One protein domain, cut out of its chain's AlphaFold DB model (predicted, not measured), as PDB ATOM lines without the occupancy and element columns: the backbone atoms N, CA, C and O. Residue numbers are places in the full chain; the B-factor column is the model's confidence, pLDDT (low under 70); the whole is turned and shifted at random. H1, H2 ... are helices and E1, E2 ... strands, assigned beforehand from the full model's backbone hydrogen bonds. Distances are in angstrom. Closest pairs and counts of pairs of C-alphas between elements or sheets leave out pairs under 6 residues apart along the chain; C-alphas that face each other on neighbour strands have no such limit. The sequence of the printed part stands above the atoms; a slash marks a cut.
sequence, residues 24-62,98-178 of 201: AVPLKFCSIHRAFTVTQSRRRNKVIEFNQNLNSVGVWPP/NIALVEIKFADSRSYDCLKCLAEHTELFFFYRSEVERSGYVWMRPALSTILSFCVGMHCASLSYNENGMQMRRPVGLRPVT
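This is residues 24 to 62 and 98 to 178 of the 201 residues of an uncharacterized protein of Albugo candida (UniProt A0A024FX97). A strongly twisted sheet of six strands makes the core, with H1 along one side of it and H2 packed on the other, where short H3 sits by the end of H2. The printed part has 120 residues with three named helices and six named strands, in the order H1 E1 E2 H2 E3 E4 H3 E5 E6, a mixed class. The sheet is antiparallel and branched at E2. The whole is compact, with a radius of gyration of the C-alphas of 13.5 A, and rounded, spanning 35 by 33 by 27 A.

Start at E2, residues 98 to 106. On one side of it find E4, residues 135 to 140, with N 102 and O 138 within hydrogen-bond range at 2.9 A. On the other side are E5, residues 156 to 162, with N 103 and O 160 at 2.8 A, and E6, residues 167 to 169, with N 99 and O 168 at 2.8 A. E3, residues 124 to 129, forms a hairpin with E4, N 128 and O 137 at 2.8 A. E1, residues 47 to 49, is the neighbour of E5, N 48 and O 161 at 2.8 A. H1, residues 27 to 39, is on the sheet over E4 at a height of 10.0 A; its closest C-alpha pair with E3 is His 33 and Tyr 128, 7.6 A. H2, residues 111 to 121, is on the sheet at a height of 7.1 A; its closest C-alpha pair with E5 is Cys 114 and Cys 156, 4.8 A. H2 and H3, residues 145 to 148, only just touch, with 3 pairs of C-alphas within 8 A, the closest His 121 and Ile 147 at 6.4 A. In H1 and H2 every O i to N i+4 pair is within hydrogen-bond range; H3 is too short for one.

Find C-alpha 27 at (45.589, 17.850, -29.775); from there H1 runs 18.0 A. E2 runs 24.0 A from C-alpha 98 at (38.433, 3.352, -26.169), E5 17.8 A, E4 15.9 A, H2 15.6 A and E3 13.5 A. E6 ends at C-alpha 169, (38.526, 7.336, -24.678).

Residues 63 to 97 are cut out, and C-alphas 62 and 98 are 11.0 A apart. Of the links printed whole, none is long. Confidence is under 70 at residues 24, 39 to 45, 53 to 57 and 163 to 165.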
ATOM      1  N   ALA A  24      38.261  18.634 -36.576       65.69
ATOM      2  CA  ALA A  24      39.167  19.024 -35.515       65.69
ATOM      3  C   ALA A  24      39.870  17.759 -35.015       65.69
ATOM      4  O   ALA A  24      39.275  16.921 -34.341       65.69
ATOM      5  N   VAL A  25      41.131  17.600 -35.411       71.81
ATOM      6  CA  VAL A  25      41.995  16.525 -34.934       71.81
ATOM      7  C   VAL A  25      42.348  16.850 -33.480       71.81
ATOM      8  O   VAL A  25      42.917  17.915 -33.227       71.81
ATOM      9  N   PRO A  26      42.014  15.978 -32.513       78.69
ATOM     10  CA  PRO A  26      42.370  16.184 -31.115       78.69
ATOM     11  C   PRO A  26      43.863  16.498 -30.945       78.69
ATOM     12  O   PRO A  26      44.708  15.839 -31.557       78.69
ATOM     13  N   LEU A  27      44.199  17.447 -30.060       76.88
ATOM     14  CA  LEU A  27      45.589  17.850 -29.775       76.88
ATOM     15  C   LEU A  27      46.497  16.655 -29.464       76.88
ATOM     16  O   LEU A  27      47.674  16.650 -29.829       76.88
ATOM     17  N   LYS A  28      45.934  15.618 -28.835       76.88
ATOM     18  CA  LYS A  28      46.637  14.377 -28.528       76.88
ATOM     19  C   LYS A  28      47.199  13.719 -29.793       76.88
ATOM     20  O   LYS A  28      48.384  13.405 -29.809       76.88
ATOM     21  N   PHE A  29      46.417  13.588 -30.867       82.56
ATOM     22  CA  PHE A  29      46.892  12.997 -32.125       82.56
ATOM     23  C   PHE A  29      48.027  13.821 -32.741       82.56
ATOM     24  O   PHE A  29      49.033  13.251 -33.152       82.56
ATOM     25  N   CYS A  30      47.920  15.153 -32.726       81.81
ATOM     26  CA  CYS A  30      48.973  16.044 -33.220       81.81
ATOM     27  C   CYS A  30      50.271  15.913 -32.411       81.81
ATOM     28  O   CYS A  30      51.355  15.830 -32.987       81.81
ATOM     29  N   SER A  31      50.170  15.864 -31.080       79.94
ATOM     30  CA  SER A  31      51.318  15.683 -30.185       79.94
ATOM     31  C   SER A  31      52.046  14.365 -30.465       79.94
ATOM     32  O   SER A  31      53.269  14.341 -30.582       79.94
ATOM     33  N   ILE A  32      51.293  13.284 -30.662       79.94
ATOM     34  CA  ILE A  32      51.844  11.956 -30.953       79.94
ATOM     35  C   ILE A  32      52.458  11.906 -32.335       79.94
ATOM     36  O   ILE A  32      53.540  11.356 -32.489       79.94
ATOM     37  N   HIS A  33      51.794  12.490 -33.332       83.81
ATOM     38  CA  HIS A  33      52.345  12.614 -34.671       83.81
ATOM     39  C   HIS A  33      53.700  13.317 -34.633       83.81
ATOM     40  O   HIS A  33      54.676  12.762 -35.130       83.81
ATOM     41  N   ARG A  34      53.779  14.465 -33.950       81.94
ATOM     42  CA  ARG A  34      55.026  15.215 -33.775       81.94
ATOM     43  C   ARG A  34      56.094  14.381 -33.072       81.94
ATOM     44  O   ARG A  34      57.231  14.334 -33.531       81.94
ATOM     45  N   ALA A  35      55.730  13.698 -31.988       80.44
ATOM     46  CA  ALA A  35      56.648  12.814 -31.282       80.44
ATOM     47  C   ALA A  35      57.151  11.699 -32.205       80.44
ATOM     48  O   ALA A  35      58.355  11.504 -32.305       80.44
ATOM     49  N   PHE A  36      56.263  11.021 -32.934       76.25
ATOM     50  CA  PHE A  36      56.606   9.947 -33.865       76.25
ATOM     51  C   PHE A  36      57.562  10.430 -34.964       76.25
ATOM     52  O   PHE A  36      58.595   9.807 -35.177       76.25
ATOM     53  N   THR A  37      57.284  11.581 -35.589       75.25
ATOM     54  CA  THR A  37      58.163  12.168 -36.619       75.25
ATOM     55  C   THR A  37      59.549  12.546 -36.092       75.25
ATOM     56  O   THR A  37      60.500  12.571 -36.861       75.25
ATOM     57  N   VAL A  38      59.674  12.841 -34.792       71.81
ATOM     58  CA  VAL A  38      60.941  13.243 -34.159       71.81
ATOM     59  C   VAL A  38      61.703  12.048 -33.568       71.81
ATOM     60  O   VAL A  38      62.927  12.076 -33.499       71.81
ATOM     61  N   THR A  39      61.011  11.001 -33.109       64.75
ATOM     62  CA  THR A  39      61.584   9.960 -32.226       64.75
ATOM     63  C   THR A  39      61.693   8.568 -32.841       64.75
ATOM     64  O   THR A  39      61.959   7.608 -32.114       64.75
ATOM     65  N   GLN A  40      61.582   8.450 -34.166       57.25
ATOM     66  CA  GLN A  40      61.698   7.179 -34.894       57.25
ATOM     67  C   GLN A  40      63.001   6.401 -34.579       57.25
ATOM     68  O   GLN A  40      63.028   5.182 -34.695       57.25
ATOM     69  N   SER A  41      64.046   7.068 -34.065       44.59
ATOM     70  CA  SER A  41      65.346   6.474 -33.720       44.59
ATOM     71  C   SER A  41      65.601   6.166 -32.230       44.59
ATOM     72  O   SER A  41      66.700   5.724 -31.900       44.59
ATOM     73  N   ARG A  42      64.659   6.405 -31.294       49.81
ATOM     74  CA  ARG A  42      64.978   6.401 -29.837       49.81
ATOM     75  C   ARG A  42      64.124   5.529 -28.906       49.81
ATOM     76  O   ARG A  42      64.284   5.626 -27.688       49.81
ATOM     77  N   ARG A  43      63.231   4.665 -29.393       56.53
ATOM     78  CA  ARG A  43      62.375   3.874 -28.482       56.53
ATOM     79  C   ARG A  43      63.069   2.602 -27.971       56.53
ATOM     80  O   ARG A  43      63.184   1.624 -28.691       56.53
ATOM     81  N   ARG A  44      63.468   2.627 -26.690       52.22
ATOM     82  CA  ARG A  44      63.900   1.474 -25.861       52.22
ATOM     83  C   ARG A  44      62.739   0.717 -25.190       52.22
ATOM     84  O   ARG A  44      62.981  -0.160 -24.369       52.22
ATOM     85  N   ASN A  45      61.490   1.074 -25.480       63.56
ATOM     86  CA  ASN A  45      60.344   0.438 -24.831       63.56
ATOM     87  C   ASN A  45      60.064  -0.928 -25.460       63.56
ATOM     88  O   ASN A  45      60.224  -1.092 -26.669       63.56
ATOM     89  N   LYS A  46      59.614  -1.886 -24.647       75.12
ATOM     90  CA  LYS A  46      59.222  -3.207 -25.130       75.12
ATOM     91  C   LYS A  46      58.010  -3.073 -26.055       75.12
ATOM     92  O   LYS A  46      56.947  -2.580 -25.672       75.12
ATOM     93  N   VAL A  47      58.220  -3.464 -27.307       83.88
ATOM     94  CA  VAL A  47      57.208  -3.482 -28.362       83.88
ATOM     95  C   VAL A  47      56.594  -4.876 -28.385       83.88
ATOM     96  O   VAL A  47      57.316  -5.863 -28.506       83.88
ATOM     97  N   ILE A  48      55.272  -4.956 -28.263       86.38
ATOM     98  CA  ILE A  48      54.516  -6.198 -28.412       86.38
ATOM     99  C   ILE A  48      53.976  -6.239 -29.835       86.38
ATOM    100  O   ILE A  48      53.128  -5.433 -30.223       86.38
ATOM    101  N   GLU A  49      54.491  -7.178 -30.617       89.62
ATOM    102  CA  GLU A  49      54.052  -7.424 -31.984       89.62
ATOM    103  C   GLU A  49      52.834  -8.355 -32.003       89.62
ATOM    104  O   GLU A  49      52.693  -9.259 -31.175       89.62
ATOM    105  N   PHE A  50      51.928  -8.115 -32.944       88.69
ATOM    106  CA  PHE A  50      50.808  -9.000 -33.207       88.69
ATOM    107  C   PHE A  50      51.325 -10.314 -33.787       88.69
ATOM    108  O   PHE A  50      51.964 -10.330 -34.838       88.69
ATOM    109  N   ASN A  51      51.011 -11.420 -33.118       83.00
ATOM    110  CA  ASN A  51      51.392 -12.752 -33.558       83.00
ATOM    111  C   ASN A  51      50.149 -13.519 -34.021       83.00
ATOM    112  O   ASN A  51      49.267 -13.809 -33.219       83.00
ATOM    113  N   GLN A  52      50.115 -13.868 -35.309       71.06
ATOM    114  CA  GLN A  52      49.032 -14.643 -35.928       71.06
ATOM    115  C   GLN A  52      48.960 -16.092 -35.425       71.06
ATOM    116  O   GLN A  52      47.885 -16.679 -35.426       71.06
ATOM    117  N   ASN A  53      50.096 -16.656 -34.999       66.38
ATOM    118  CA  ASN A  53      50.243 -18.071 -34.644       66.38
ATOM    119  C   ASN A  53      50.016 -18.339 -33.152       66.38
ATOM    120  O   ASN A  53      49.830 -19.482 -32.743       66.38
ATOM    121  N   LEU A  54      50.042 -17.295 -32.320       58.16
ATOM    122  CA  LEU A  54      49.497 -17.387 -30.975       58.16
ATOM    123  C   LEU A  54      47.988 -17.273 -31.135       58.16
ATOM    124  O   LEU A  54      47.510 -16.209 -31.528       58.16
ATOM    125  N   ASN A  55      47.269 -18.362 -30.837       49.31
ATOM    126  CA  ASN A  55      45.814 -18.426 -30.665       49.31
ATOM    127  C   ASN A  55      45.375 -17.383 -29.630       49.31
ATOM    128  O   ASN A  55      45.082 -17.700 -28.479       49.31
ATOM    129  N   SER A  56      45.411 -16.114 -30.009       52.03
ATOM    130  CA  SER A  56      45.194 -14.979 -29.137       52.03
ATOM    131  C   SER A  56      43.692 -14.851 -28.990       52.03
ATOM    132  O   SER A  56      43.028 -14.053 -29.641       52.03
ATOM    133  N   VAL A  57      43.143 -15.738 -28.166       65.50
ATOM    134  CA  VAL A  57      41.764 -15.676 -27.715       65.50
ATOM    135  C   VAL A  57      41.638 -14.367 -26.945       65.50
ATOM    136  O   VAL A  57      42.149 -14.239 -25.835       65.50
ATOM    137  N   GLY A  58      41.031 -13.363 -27.572       80.06
ATOM    138  CA  GLY A  58      40.780 -12.081 -26.931       80.06
ATOM    139  C   GLY A  58      40.925 -10.869 -27.840       80.06
ATOM    140  O   GLY A  58      41.057 -10.962 -29.061       80.06
ATOM    141  N   VAL A  59      40.847  -9.710 -27.193       85.75
ATOM    142  CA  VAL A  59      40.920  -8.383 -27.806       85.75
ATOM    143  C   VAL A  59      42.376  -7.923 -27.878       85.75
ATOM    144  O   VAL A  59      43.112  -8.021 -26.896       85.75
ATOM    145  N   TRP A  60      42.770  -7.375 -29.026       87.94
ATOM    146  CA  TRP A  60      44.095  -6.832 -29.286       87.94
ATOM    147  C   TRP A  60      44.020  -5.396 -29.853       87.94
ATOM    148  O   TRP A  60      43.219  -5.121 -30.753       87.94
ATOM    149  N   PRO A  61      44.864  -4.465 -29.369       87.00
ATOM    150  CA  PRO A  61      45.661  -4.580 -28.148       87.00
ATOM    151  C   PRO A  61      44.766  -4.815 -26.915       87.00
ATOM    152  O   PRO A  61      43.628  -4.337 -26.910       87.00
ATOM    153  N   PRO A  62      45.237  -5.529 -25.877       85.12
ATOM    154  CA  PRO A  62      44.455  -5.754 -24.666       85.12
ATOM    155  C   PRO A  62      43.994  -4.426 -24.071       85.12
ATOM    156  O   PRO A  62      44.791  -3.492 -23.970       85.12
ATOM    157  N   ASN A  98      37.006   3.129 -26.206       87.75
ATOM    158  CA  ASN A  98      38.433   3.352 -26.169       87.75
ATOM    159  C   ASN A  98      39.028   3.034 -27.534       87.75
ATOM    160  O   ASN A  98      38.603   2.121 -28.241       87.75
ATOM    161  N   ILE A  99      40.031   3.818 -27.887       91.50
ATOM    162  CA  ILE A  99      40.853   3.632 -29.070       91.50
ATOM    163  C   ILE A  99      42.289   3.434 -28.611       91.50
ATOM    164  O   ILE A  99      42.714   4.019 -27.612       91.50
ATOM    165  N   ALA A 100      43.025   2.608 -29.338       91.50
ATOM    166  CA  ALA A 100      44.413   2.286 -29.075       91.50
ATOM    167  C   ALA A 100      45.299   2.806 -30.206       91.50
ATOM    168  O   ALA A 100      44.914   2.763 -31.381       91.50
ATOM    169  N   LEU A 101      46.487   3.289 -29.840       91.25
ATOM    170  CA  LEU A 101      47.555   3.556 -30.788       91.25
ATOM    171  C   LEU A 101      48.237   2.235 -31.156       91.25
ATOM    172  O   LEU A 101      48.835   1.587 -30.297       91.25
ATOM    173  N   VAL A 102      48.196   1.895 -32.438       91.94
ATOM    174  CA  VAL A 102      48.842   0.712 -33.012       91.94
ATOM    175  C   VAL A 102      49.844   1.172 -34.060       91.94
ATOM    176  O   VAL A 102      49.486   1.870 -35.006       91.94
ATOM    177  N   GLU A 103      51.107   0.800 -33.890       92.31
ATOM    178  CA  GLU A 103      52.139   0.968 -34.908       92.31
ATOM    179  C   GLU A 103      51.970  -0.098 -35.994       92.31
ATOM    180  O   GLU A 103      51.556  -1.227 -35.732       92.31
ATOM    181  N   ILE A 104      52.241   0.280 -37.241       92.44
ATOM    182  CA  ILE A 104      51.990  -0.562 -38.412       92.44
ATOM    183  C   ILE A 104      53.223  -0.570 -39.292       92.44
ATOM    184  O   ILE A 104      53.773   0.486 -39.616       92.44
ATOM    185  N   LYS A 105      53.593  -1.758 -39.763       92.31
ATOM    186  CA  LYS A 105      54.471  -1.938 -40.916       92.31
ATOM    187  C   LYS A 105      53.638  -2.399 -42.105       92.31
ATOM    188  O   LYS A 105      52.871  -3.360 -42.016       92.31
ATOM    189  N   PHE A 106      53.768  -1.704 -43.226       89.75
ATOM    190  CA  PHE A 106      53.029  -2.023 -44.445       89.75
ATOM    191  C   PHE A 106      53.755  -3.113 -45.238       89.75
ATOM    192  O   PHE A 106      54.974  -3.042 -45.395       89.75
ATOM    193  N   ALA A 107      53.010  -4.083 -45.776       85.00
ATOM    194  CA  ALA A 107      53.555  -5.002 -46.775       85.00
ATOM    195  C   ALA A 107      53.815  -4.248 -48.094       85.00
ATOM    196  O   ALA A 107      53.190  -3.216 -48.350       85.00
ATOM    197  N   ASP A 108      54.750  -4.734 -48.911       76.31
ATOM    198  CA  ASP A 108      55.296  -4.083 -50.116       76.31
ATOM    199  C   ASP A 108      54.298  -3.234 -50.924       76.31
ATOM    200  O   ASP A 108      53.470  -3.749 -51.667       76.31
ATOM    201  N   SER A 109      54.378  -1.904 -50.796       70.88
ATOM    202  CA  SER A 109      53.476  -0.923 -51.437       70.88
ATOM    203  C   SER A 109      51.968  -1.082 -51.144       70.88
ATOM    204  O   SER A 109      51.181  -0.223 -51.545       70.88
ATOM    205  N   ARG A 110      51.549  -2.068 -50.342       83.12
ATOM    206  CA  ARG A 110      50.159  -2.390 -49.951       83.12
ATOM    207  C   ARG A 110      49.624  -1.522 -48.810       83.12
ATOM    208  O   ARG A 110      48.764  -1.935 -48.036       83.12
ATOM    209  N   SER A 111      50.106  -0.283 -48.691       89.06
ATOM    210  CA  SER A 111      49.638   0.634 -47.637       89.06
ATOM    211  C   SER A 111      48.134   0.914 -47.722       89.06
ATOM    212  O   SER A 111      47.475   1.015 -46.691       89.06
ATOM    213  N   TYR A 112      47.584   0.976 -48.939       92.31
ATOM    214  CA  TYR A 112      46.144   1.096 -49.149       92.31
ATOM    215  C   TYR A 112      45.396  -0.146 -48.665       92.31
ATOM    216  O   TYR A 112      44.465  -0.006 -47.881       92.31
ATOM    217  N   ASP A 113      45.822  -1.341 -49.080       93.62
ATOM    218  CA  ASP A 113      45.124  -2.586 -48.747       93.62
ATOM    219  C   ASP A 113      45.171  -2.881 -47.246       93.62
ATOM    220  O   ASP A 113      44.164  -3.280 -46.670       93.62
ATOM    221  N   CYS A 114      46.303  -2.600 -46.592       94.31
ATOM    222  CA  CYS A 114      46.430  -2.723 -45.141       94.31
ATOM    223  C   CYS A 114      45.444  -1.803 -44.409       94.31
ATOM    224  O   CYS A 114      44.667  -2.262 -43.575       94.31
ATOM    225  N   LEU A 115      45.428  -0.506 -44.746       94.25
ATOM    226  CA  LEU A 115      44.522   0.457 -44.111       94.25
ATOM    227  C   LEU A 115      43.054   0.166 -44.433       94.25
ATOM    228  O   LEU A 115      42.201   0.340 -43.567       94.25
ATOM    229  N   LYS A 116      42.761  -0.277 -45.660       94.94
ATOM    230  CA  LYS A 116      41.422  -0.686 -46.088       94.94
ATOM    231  C   LYS A 116      40.938  -1.866 -45.248       94.94
ATOM    232  O   LYS A 116      39.882  -1.752 -44.643       94.94
ATOM    233  N   CYS A 117      41.727  -2.939 -45.166       94.56
ATOM    234  CA  CYS A 117      41.377  -4.119 -44.381       94.56
ATOM    235  C   CYS A 117      41.117  -3.742 -42.920       94.56
ATOM    236  O   CYS A 117      40.067  -4.063 -42.370       94.56
ATOM    237  N   LEU A 118      42.021  -2.966 -42.313       94.19
ATOM    238  CA  LEU A 118      41.834  -2.498 -40.943       94.19
ATOM    239  C   LEU A 118      40.572  -1.640 -40.785       94.19
ATOM    240  O   LEU A 118      39.889  -1.798 -39.787       94.19
ATOM    241  N   ALA A 119      40.229  -0.765 -41.734       93.69
ATOM    242  CA  ALA A 119      39.013   0.056 -41.665       93.69
ATOM    243  C   ALA A 119      37.707  -0.721 -41.912       93.69
ATOM    244  O   ALA A 119      36.649  -0.284 -41.468       93.69
ATOM    245  N   GLU A 120      37.758  -1.829 -42.652       92.31
ATOM    246  CA  GLU A 120      36.596  -2.690 -42.920       92.31
ATOM    247  C   GLU A 120      36.324  -3.651 -41.761       92.31
ATOM    248  O   GLU A 120      35.173  -3.932 -41.441       92.31
ATOM    249  N   HIS A 121      37.385  -4.123 -41.110       90.00
ATOM    250  CA  HIS A 121      37.305  -5.107 -40.036       90.00
ATOM    251  C   HIS A 121      37.370  -4.493 -38.633       90.00
ATOM    252  O   HIS A 121      37.012  -5.138 -37.649       90.00
ATOM    253  N   THR A 122      37.807  -3.239 -38.521       90.00
ATOM    254  CA  THR A 122      37.893  -2.489 -37.265       90.00
ATOM    255  C   THR A 122      37.484  -1.038 -37.489       90.00
ATOM    256  O   THR A 122      37.463  -0.543 -38.613       90.00
ATOM    257  N   GLU A 123      37.206  -0.299 -36.418       91.94
ATOM    258  CA  GLU A 123      37.012   1.143 -36.544       91.94
ATOM    259  C   GLU A 123      38.358   1.872 -36.446       91.94
ATOM    260  O   GLU A 123      38.893   2.060 -35.352       91.94
ATOM    261  N   LEU A 124      38.890   2.323 -37.584       92.62
ATOM    262  CA  LEU A 124      39.995   3.283 -37.621       92.62
ATOM    263  C   LEU A 124      39.466   4.696 -37.392       92.62
ATOM    264  O   LEU A 124      38.477   5.085 -37.994       92.62
ATOM    265  N   PHE A 125      40.145   5.513 -36.594       91.69
ATOM    266  CA  PHE A 125      39.756   6.908 -36.329       91.69
ATOM    267  C   PHE A 125      40.786   7.923 -36.811       91.69
ATOM    268  O   PHE A 125      40.448   9.072 -37.101       91.69
ATOM    269  N   PHE A 126      42.036   7.494 -36.917       91.06
ATOM    270  CA  PHE A 126      43.126   8.274 -37.471       91.06
ATOM    271  C   PHE A 126      44.191   7.319 -37.996       91.06
ATOM    272  O   PHE A 126      44.390   6.243 -37.436       91.06
ATOM    273  N   PHE A 127      44.903   7.722 -39.040       91.56
ATOM    274  CA  PHE A 127      46.091   7.015 -39.489       91.56
ATOM    275  C   PHE A 127      47.162   8.008 -39.907       91.56
ATOM    276  O   PHE A 127      46.880   9.091 -40.424       91.56
ATOM    277  N   TYR A 128      48.403   7.601 -39.702       88.50
ATOM    278  CA  TYR A 128      49.580   8.261 -40.219       88.50
ATOM    279  C   TYR A 128      50.437   7.234 -40.947       88.50
ATOM    280  O   TYR A 128      50.601   6.102 -40.493       88.50
ATOM    281  N   ARG A 129      51.014   7.653 -42.069       87.62
ATOM    282  CA  ARG A 129      51.964   6.867 -42.847       87.62
ATOM    283  C   ARG A 129      53.223   7.696 -43.030       87.62
ATOM    284  O   ARG A 129      53.125   8.828 -43.501       87.62
ATOM    285  N   SER A 130      54.373   7.125 -42.689       83.38
ATOM    286  CA  SER A 130      55.660   7.751 -42.966       83.38
ATOM    287  C   SER A 130      55.850   7.926 -44.472       83.38
ATOM    288  O   SER A 130      55.471   7.073 -45.276       83.38
ATOM    289  N   GLU A 131      56.410   9.066 -44.868       76.44
ATOM    290  CA  GLU A 131      56.725   9.330 -46.273       76.44
ATOM    291  C   GLU A 131      58.012   8.624 -46.719       76.44
ATOM    292  O   GLU A 131      58.200   8.379 -47.911       76.44
ATOM    293  N   VAL A 132      58.885   8.310 -45.761       78.75
ATOM    294  CA  VAL A 132      60.220   7.744 -45.994       78.75
ATOM    295  C   VAL A 132      60.235   6.257 -45.666       78.75
ATOM    296  O   VAL A 132      60.800   5.454 -46.404       78.75
ATOM    297  N   GLU A 133      59.567   5.874 -44.581       82.62
ATOM    298  CA  GLU A 133      59.530   4.493 -44.129       82.62
ATOM    299  C   GLU A 133      58.254   3.780 -44.569       82.62
ATOM    300  O   GLU A 133      57.178   4.370 -44.666       82.62
ATOM    301  N   ARG A 134      58.338   2.458 -44.737       85.69
ATOM    302  CA  ARG A 134      57.167   1.587 -44.942       85.69
ATOM    303  C   ARG A 134      56.439   1.300 -43.623       85.69
ATOM    304  O   ARG A 134      56.000   0.182 -43.367       85.69
ATOM    305  N   SER A 135      56.326   2.318 -42.782       88.88
ATOM    306  CA  SER A 135      55.794   2.245 -41.429       88.88
ATOM    307  C   SER A 135      54.862   3.422 -41.145       88.88
ATOM    308  O   SER A 135      54.773   4.399 -41.898       88.88
ATOM    309  N   GLY A 136      54.116   3.317 -40.059       90.12
ATOM    310  CA  GLY A 136      53.196   4.342 -39.611       90.12
ATOM    311  C   GLY A 136      52.490   3.907 -38.343       90.12
ATOM    312  O   GLY A 136      52.964   3.035 -37.617       90.12
ATOM    313  N   TYR A 137      51.338   4.509 -38.089       92.25
ATOM    314  CA  TYR A 137      50.483   4.099 -36.989       92.25
ATOM    315  C   TYR A 137      49.020   4.417 -37.283       92.25
ATOM    316  O   TYR A 137      48.698   5.294 -38.089       92.25
ATOM    317  N   VAL A 138      48.126   3.738 -36.576       92.94
ATOM    318  CA  VAL A 138      46.694   4.023 -36.539       92.94
ATOM    319  C   VAL A 138      46.225   4.241 -35.115       92.94
ATOM    320  O   VAL A 138      46.772   3.699 -34.159       92.94
ATOM    321  N   TRP A 139      45.163   5.023 -35.001       92.88
ATOM    322  CA  TRP A 139      44.265   4.977 -33.865       92.88
ATOM    323  C   TRP A 139      43.056   4.151 -34.247       92.88
ATOM    324  O   TRP A 139      42.326   4.533 -35.163       92.88
ATOM    325  N   MET A 140      42.845   3.045 -33.549       92.81
ATOM    326  CA  MET A 140      41.791   2.096 -33.882       92.81
ATOM    327  C   MET A 140      41.077   1.587 -32.644       92.81
ATOM    328  O   MET A 140      41.644   1.595 -31.551       92.81
ATOM    329  N   ARG A 141      39.838   1.128 -32.803       91.94
ATOM    330  CA  ARG A 141      39.199   0.338 -31.754       91.94
ATOM    331  C   ARG A 141      39.955  -0.991 -31.610       91.94
ATOM    332  O   ARG A 141      40.214  -1.630 -32.631       91.94
ATOM    333  N   PRO A 142      40.292  -1.418 -30.381       90.19
ATOM    334  CA  PRO A 142      40.759  -2.777 -30.144       90.19
ATOM    335  C   PRO A 142      39.775  -3.801 -30.718       90.19
ATOM    336  O   PRO A 142      38.561  -3.634 -30.597       90.19
ATOM    337  N   ALA A 143      40.289  -4.845 -31.357       89.44
ATOM    338  CA  ALA A 143      39.483  -5.833 -32.068       89.44
ATOM    339  C   ALA A 143      39.899  -7.250 -31.680       89.44
ATOM    340  O   ALA A 143      40.988  -7.454 -31.152       89.44
ATOM    341  N   LEU A 144      39.038  -8.236 -31.937       88.81
ATOM    342  CA  LEU A 144      39.409  -9.633 -31.726       88.81
ATOM    343  C   LEU A 144      40.612  -9.988 -32.601       88.81
ATOM    344  O   LEU A 144      40.652  -9.630 -33.780       88.81
ATOM    345  N   SER A 145      41.572 -10.727 -32.056       88.56
ATOM    346  CA  SER A 145      42.763 -11.109 -32.822       88.56
ATOM    347  C   SER A 145      42.432 -11.920 -34.073       88.56
ATOM    348  O   SER A 145      43.096 -11.763 -35.093       88.56
ATOM    349  N   THR A 146      41.365 -12.724 -34.033       86.62
ATOM    350  CA  THR A 146      40.845 -13.468 -35.194       86.62
ATOM    351  C   THR A 146      40.364 -12.565 -36.325       86.62
ATOM    352  O   THR A 146      40.360 -12.976 -37.476       86.62
ATOM    353  N   ILE A 147      39.956 -11.333 -36.018       88.06
ATOM    354  CA  ILE A 147      39.572 -10.335 -37.016       88.06
ATOM    355  C   ILE A 147      40.826  -9.670 -37.596       88.06
ATOM    356  O   ILE A 147      40.922  -9.440 -38.799       88.06
ATOM    357  N   LEU A 148      41.817  -9.382 -36.750       89.56
ATOM    358  CA  LEU A 148      43.070  -8.755 -37.174       89.56
ATOM    359  C   LEU A 148      43.934  -9.683 -38.035       89.56
ATOM    360  O   LEU A 148      44.633  -9.200 -38.929       89.56
ATOM    361  N   SER A 149      43.867 -11.000 -37.820       89.56
ATOM    362  CA  SER A 149      44.607 -11.986 -38.615       89.56
ATOM    363  C   SER A 149      44.210 -12.003 -40.095       89.56
ATOM    364  O   SER A 149      45.032 -12.386 -40.918       89.56
ATOM    365  N   PHE A 150      43.018 -11.517 -40.468       89.19
ATOM    366  CA  PHE A 150      42.659 -11.324 -41.880       89.19
ATOM    367  C   PHE A 150      43.481 -10.219 -42.558       89.19
ATOM    368  O   PHE A 150      43.687 -10.246 -43.771       89.19
ATOM    369  N   CYS A 151      43.962  -9.243 -41.784       91.00
ATOM    370  CA  CYS A 151      44.713  -8.105 -42.306       91.00
ATOM    371  C   CYS A 151      46.224  -8.313 -42.240       91.00
ATOM    372  O   CYS A 151      46.940  -7.942 -43.175       91.00
ATOM    373  N   VAL A 152      46.730  -8.877 -41.144       91.12
ATOM    374  CA  VAL A 152      48.171  -9.095 -40.957       91.12
ATOM    375  C   VAL A 152      48.623 -10.324 -41.748       91.12
ATOM    376  O   VAL A 152      47.910 -11.310 -41.828       91.12
ATOM    377  N   GLY A 153      49.808 -10.273 -42.361       82.31
ATOM    378  CA  GLY A 153      50.371 -11.353 -43.182       82.31
ATOM    379  C   GLY A 153      49.996 -11.245 -44.660       82.31
ATOM    380  O   GLY A 153      50.854 -11.438 -45.517       82.31
ATOM    381  N   MET A 154      48.757 -10.849 -44.976       83.38
ATOM    382  CA  MET A 154      48.323 -10.627 -46.366       83.38
ATOM    383  C   MET A 154      48.455  -9.172 -46.832       83.38
ATOM    384  O   MET A 154      48.939  -8.902 -47.939       83.38
ATOM    385  N   HIS A 155      47.999  -8.224 -46.008       88.44
ATOM    386  CA  HIS A 155      47.911  -6.808 -46.377       88.44
ATOM    387  C   HIS A 155      48.858  -5.938 -45.546       88.44
ATOM    388  O   HIS A 155      49.557  -5.080 -46.086       88.44
ATOM    389  N   CYS A 156      48.916  -6.179 -44.239       92.00
ATOM    390  CA  CYS A 156      49.847  -5.546 -43.316       92.00
ATOM    391  C   CYS A 156      51.024  -6.491 -43.043       92.00
ATOM    392  O   CYS A 156      50.809  -7.682 -42.834       92.00
ATOM    393  N   ALA A 157      52.255  -5.973 -43.010       92.44
ATOM    394  CA  ALA A 157      53.424  -6.787 -42.673       92.44
ATOM    395  C   ALA A 157      53.410  -7.141 -41.183       92.44
ATOM    396  O   ALA A 157      53.508  -8.310 -40.824       92.44
ATOM    397  N   SER A 158      53.211  -6.140 -40.325       92.56
ATOM    398  CA  SER A 158      52.956  -6.373 -38.909       92.56
ATOM    399  C   SER A 158      52.218  -5.218 -38.247       92.56
ATOM    400  O   SER A 158      52.174  -4.096 -38.764       92.56
ATOM    401  N   LEU A 159      51.612  -5.527 -37.103       93.38
ATOM    402  CA  LEU A 159      51.031  -4.565 -36.175       93.38
ATOM    403  C   LEU A 159      51.775  -4.688 -34.855       93.38
ATOM    404  O   LEU A 159      52.133  -5.792 -34.453       93.38
ATOM    405  N   SER A 160      51.967  -3.584 -34.152       91.44
ATOM    406  CA  SER A 160      52.539  -3.621 -32.815       91.44
ATOM    407  C   SER A 160      51.992  -2.514 -31.929       91.44
ATOM    408  O   SER A 160      51.436  -1.519 -32.392       91.44
ATOM    409  N   TYR A 161      52.134  -2.688 -30.624       88.56
ATOM    410  CA  TYR A 161      51.882  -1.634 -29.652       88.56
ATOM    411  C   TYR A 161      52.994  -1.629 -28.602       88.56
ATOM    412  O   TYR A 161      53.708  -2.611 -28.405       88.56
ATOM    413  N   ASN A 162      53.177  -0.494 -27.944       81.69
ATOM    414  CA  ASN A 162      54.085  -0.391 -26.803       81.69
ATOM    415  C   ASN A 162      53.415  -1.013 -25.565       81.69
ATOM    416  O   ASN A 162      52.224  -0.800 -25.392       81.69
ATOM    417  N   GLU A 163      54.139  -1.709 -24.685       68.19
ATOM    418  CA  GLU A 163      53.601  -2.227 -23.409       68.19
ATOM    419  C   GLU A 163      52.859  -1.172 -22.578       68.19
ATOM    420  O   GLU A 163      51.781  -1.440 -22.050       68.19
ATOM    421  N   ASN A 164      53.348   0.071 -22.582       67.00
ATOM    422  CA  ASN A 164      52.648   1.225 -22.002       67.00
ATOM    423  C   ASN A 164      51.549   1.753 -22.942       67.00
ATOM    424  O   ASN A 164      51.404   2.962 -23.125       67.00
ATOM    425  N   GLY A 165      50.855   0.837 -23.618       63.72
ATOM    426  CA  GLY A 165      50.026   1.063 -24.796       63.72
ATOM    427  C   GLY A 165      49.141   2.275 -24.628       63.72
ATOM    428  O   GLY A 165      48.335   2.342 -23.711       63.72
ATOM    429  N   MET A 166      49.309   3.259 -25.503       80.56
ATOM    430  CA  MET A 166      48.542   4.482 -25.367       80.56
ATOM    431  C   MET A 166      47.119   4.212 -25.834       80.56
ATOM    432  O   MET A 166      46.842   4.118 -27.032       80.56
ATOM    433  N   GLN A 167      46.233   4.084 -24.858       87.50
ATOM    434  CA  GLN A 167      44.800   4.017 -25.058       87.50
ATOM    435  C   GLN A 167      44.172   5.307 -24.558       87.50
ATOM    436  O   GLN A 167      44.700   5.987 -23.679       87.50
ATOM    437  N   MET A 168      43.054   5.678 -25.155       85.69
ATOM    438  CA  MET A 168      42.267   6.813 -24.697       85.69
ATOM    439  C   MET A 168      40.810   6.593 -25.044       85.69
ATOM    440  O   MET A 168      40.488   5.935 -26.036       85.69
ATOM    441  N   ARG A 169      39.921   7.215 -24.275       87.94
ATOM    442  CA  ARG A 169      38.526   7.336 -24.678       87.94
ATOM    443  C   ARG A 169      38.454   8.095 -26.002       87.94
ATOM    444  O   ARG A 169      39.055   9.160 -26.156       87.94
ATOM    445  N   ARG A 170      37.707   7.553 -26.962       88.69
ATOM    446  CA  ARG A 170      37.430   8.173 -28.257       88.69
ATOM    447  C   ARG A 170      36.831   9.561 -28.021       88.69
ATOM    448  O   ARG A 170      35.762   9.651 -27.406       88.69
ATOM    449  N   PRO A 171      37.473  10.622 -28.532       85.12
ATOM    450  CA  PRO A 171      36.953  11.977 -28.445       85.12
ATOM    451  C   PRO A 171      35.586  12.099 -29.118       85.12
ATOM    452  O   PRO A 171      35.343  11.511 -30.175       85.12
ATOM    453  N   VAL A 172      34.693  12.875 -28.509       82.75
ATOM    454  CA  VAL A 172      33.352  13.125 -29.051       82.75
ATOM    455  C   VAL A 172      33.460  13.779 -30.434       82.75
ATOM    456  O   VAL A 172      34.297  14.650 -30.654       82.75
ATOM    457  N   GLY A 173      32.631  13.333 -31.381       80.81
ATOM    458  CA  GLY A 173      32.610  13.848 -32.758       80.81
ATOM    459  C   GLY A 173      33.675  13.255 -33.693       80.81
ATOM    460  O   GLY A 173      33.640  13.507 -34.901       80.81
ATOM    461  N   LEU A 174      34.592  12.427 -33.182       85.00
ATOM    462  CA  LEU A 174      35.573  11.734 -34.009       85.00
ATOM    463  C   LEU A 174      34.927  10.529 -34.711       85.00
ATOM    464  O   LEU A 174      34.686   9.488 -34.100       85.00
ATOM    465  N   ARG A 175      34.647  10.672 -36.011       87.94
ATOM    466  CA  ARG A 175      34.042   9.601 -36.827       87.94
ATOM    467  C   ARG A 175      35.088   8.575 -37.300       87.94
ATOM    468  O   ARG A 175      36.262   8.935 -37.427       87.94
ATOM    469  N   PRO A 176      34.708   7.337 -37.633       91.38
ATOM    470  CA  PRO A 176      35.625   6.400 -38.272       91.38
ATOM    471  C   PRO A 176      36.154   6.913 -39.624       91.38
ATOM    472  O   PRO A 176      35.525   7.733 -40.296       91.38
ATOM    473  N   VAL A 177      37.354   6.488 -39.997       90.19
ATOM    474  CA  VAL A 177      37.993   6.702 -41.297       90.19
ATOM    475  C   VAL A 177      37.340   5.762 -42.303       90.19
ATOM    476  O   VAL A 177      37.195   4.572 -42.048       90.19
ATOM    477  N   THR A 178      36.971   6.297 -43.459       90.69
ATOM    478  CA  THR A 178      36.397   5.525 -44.562       90.69
ATOM    479  C   THR A 178      37.458   5.144 -45.591       90.69
ATOM    480  O   THR A 178      38.520   5.764 -45.688       90.69
TER     481      THR A 178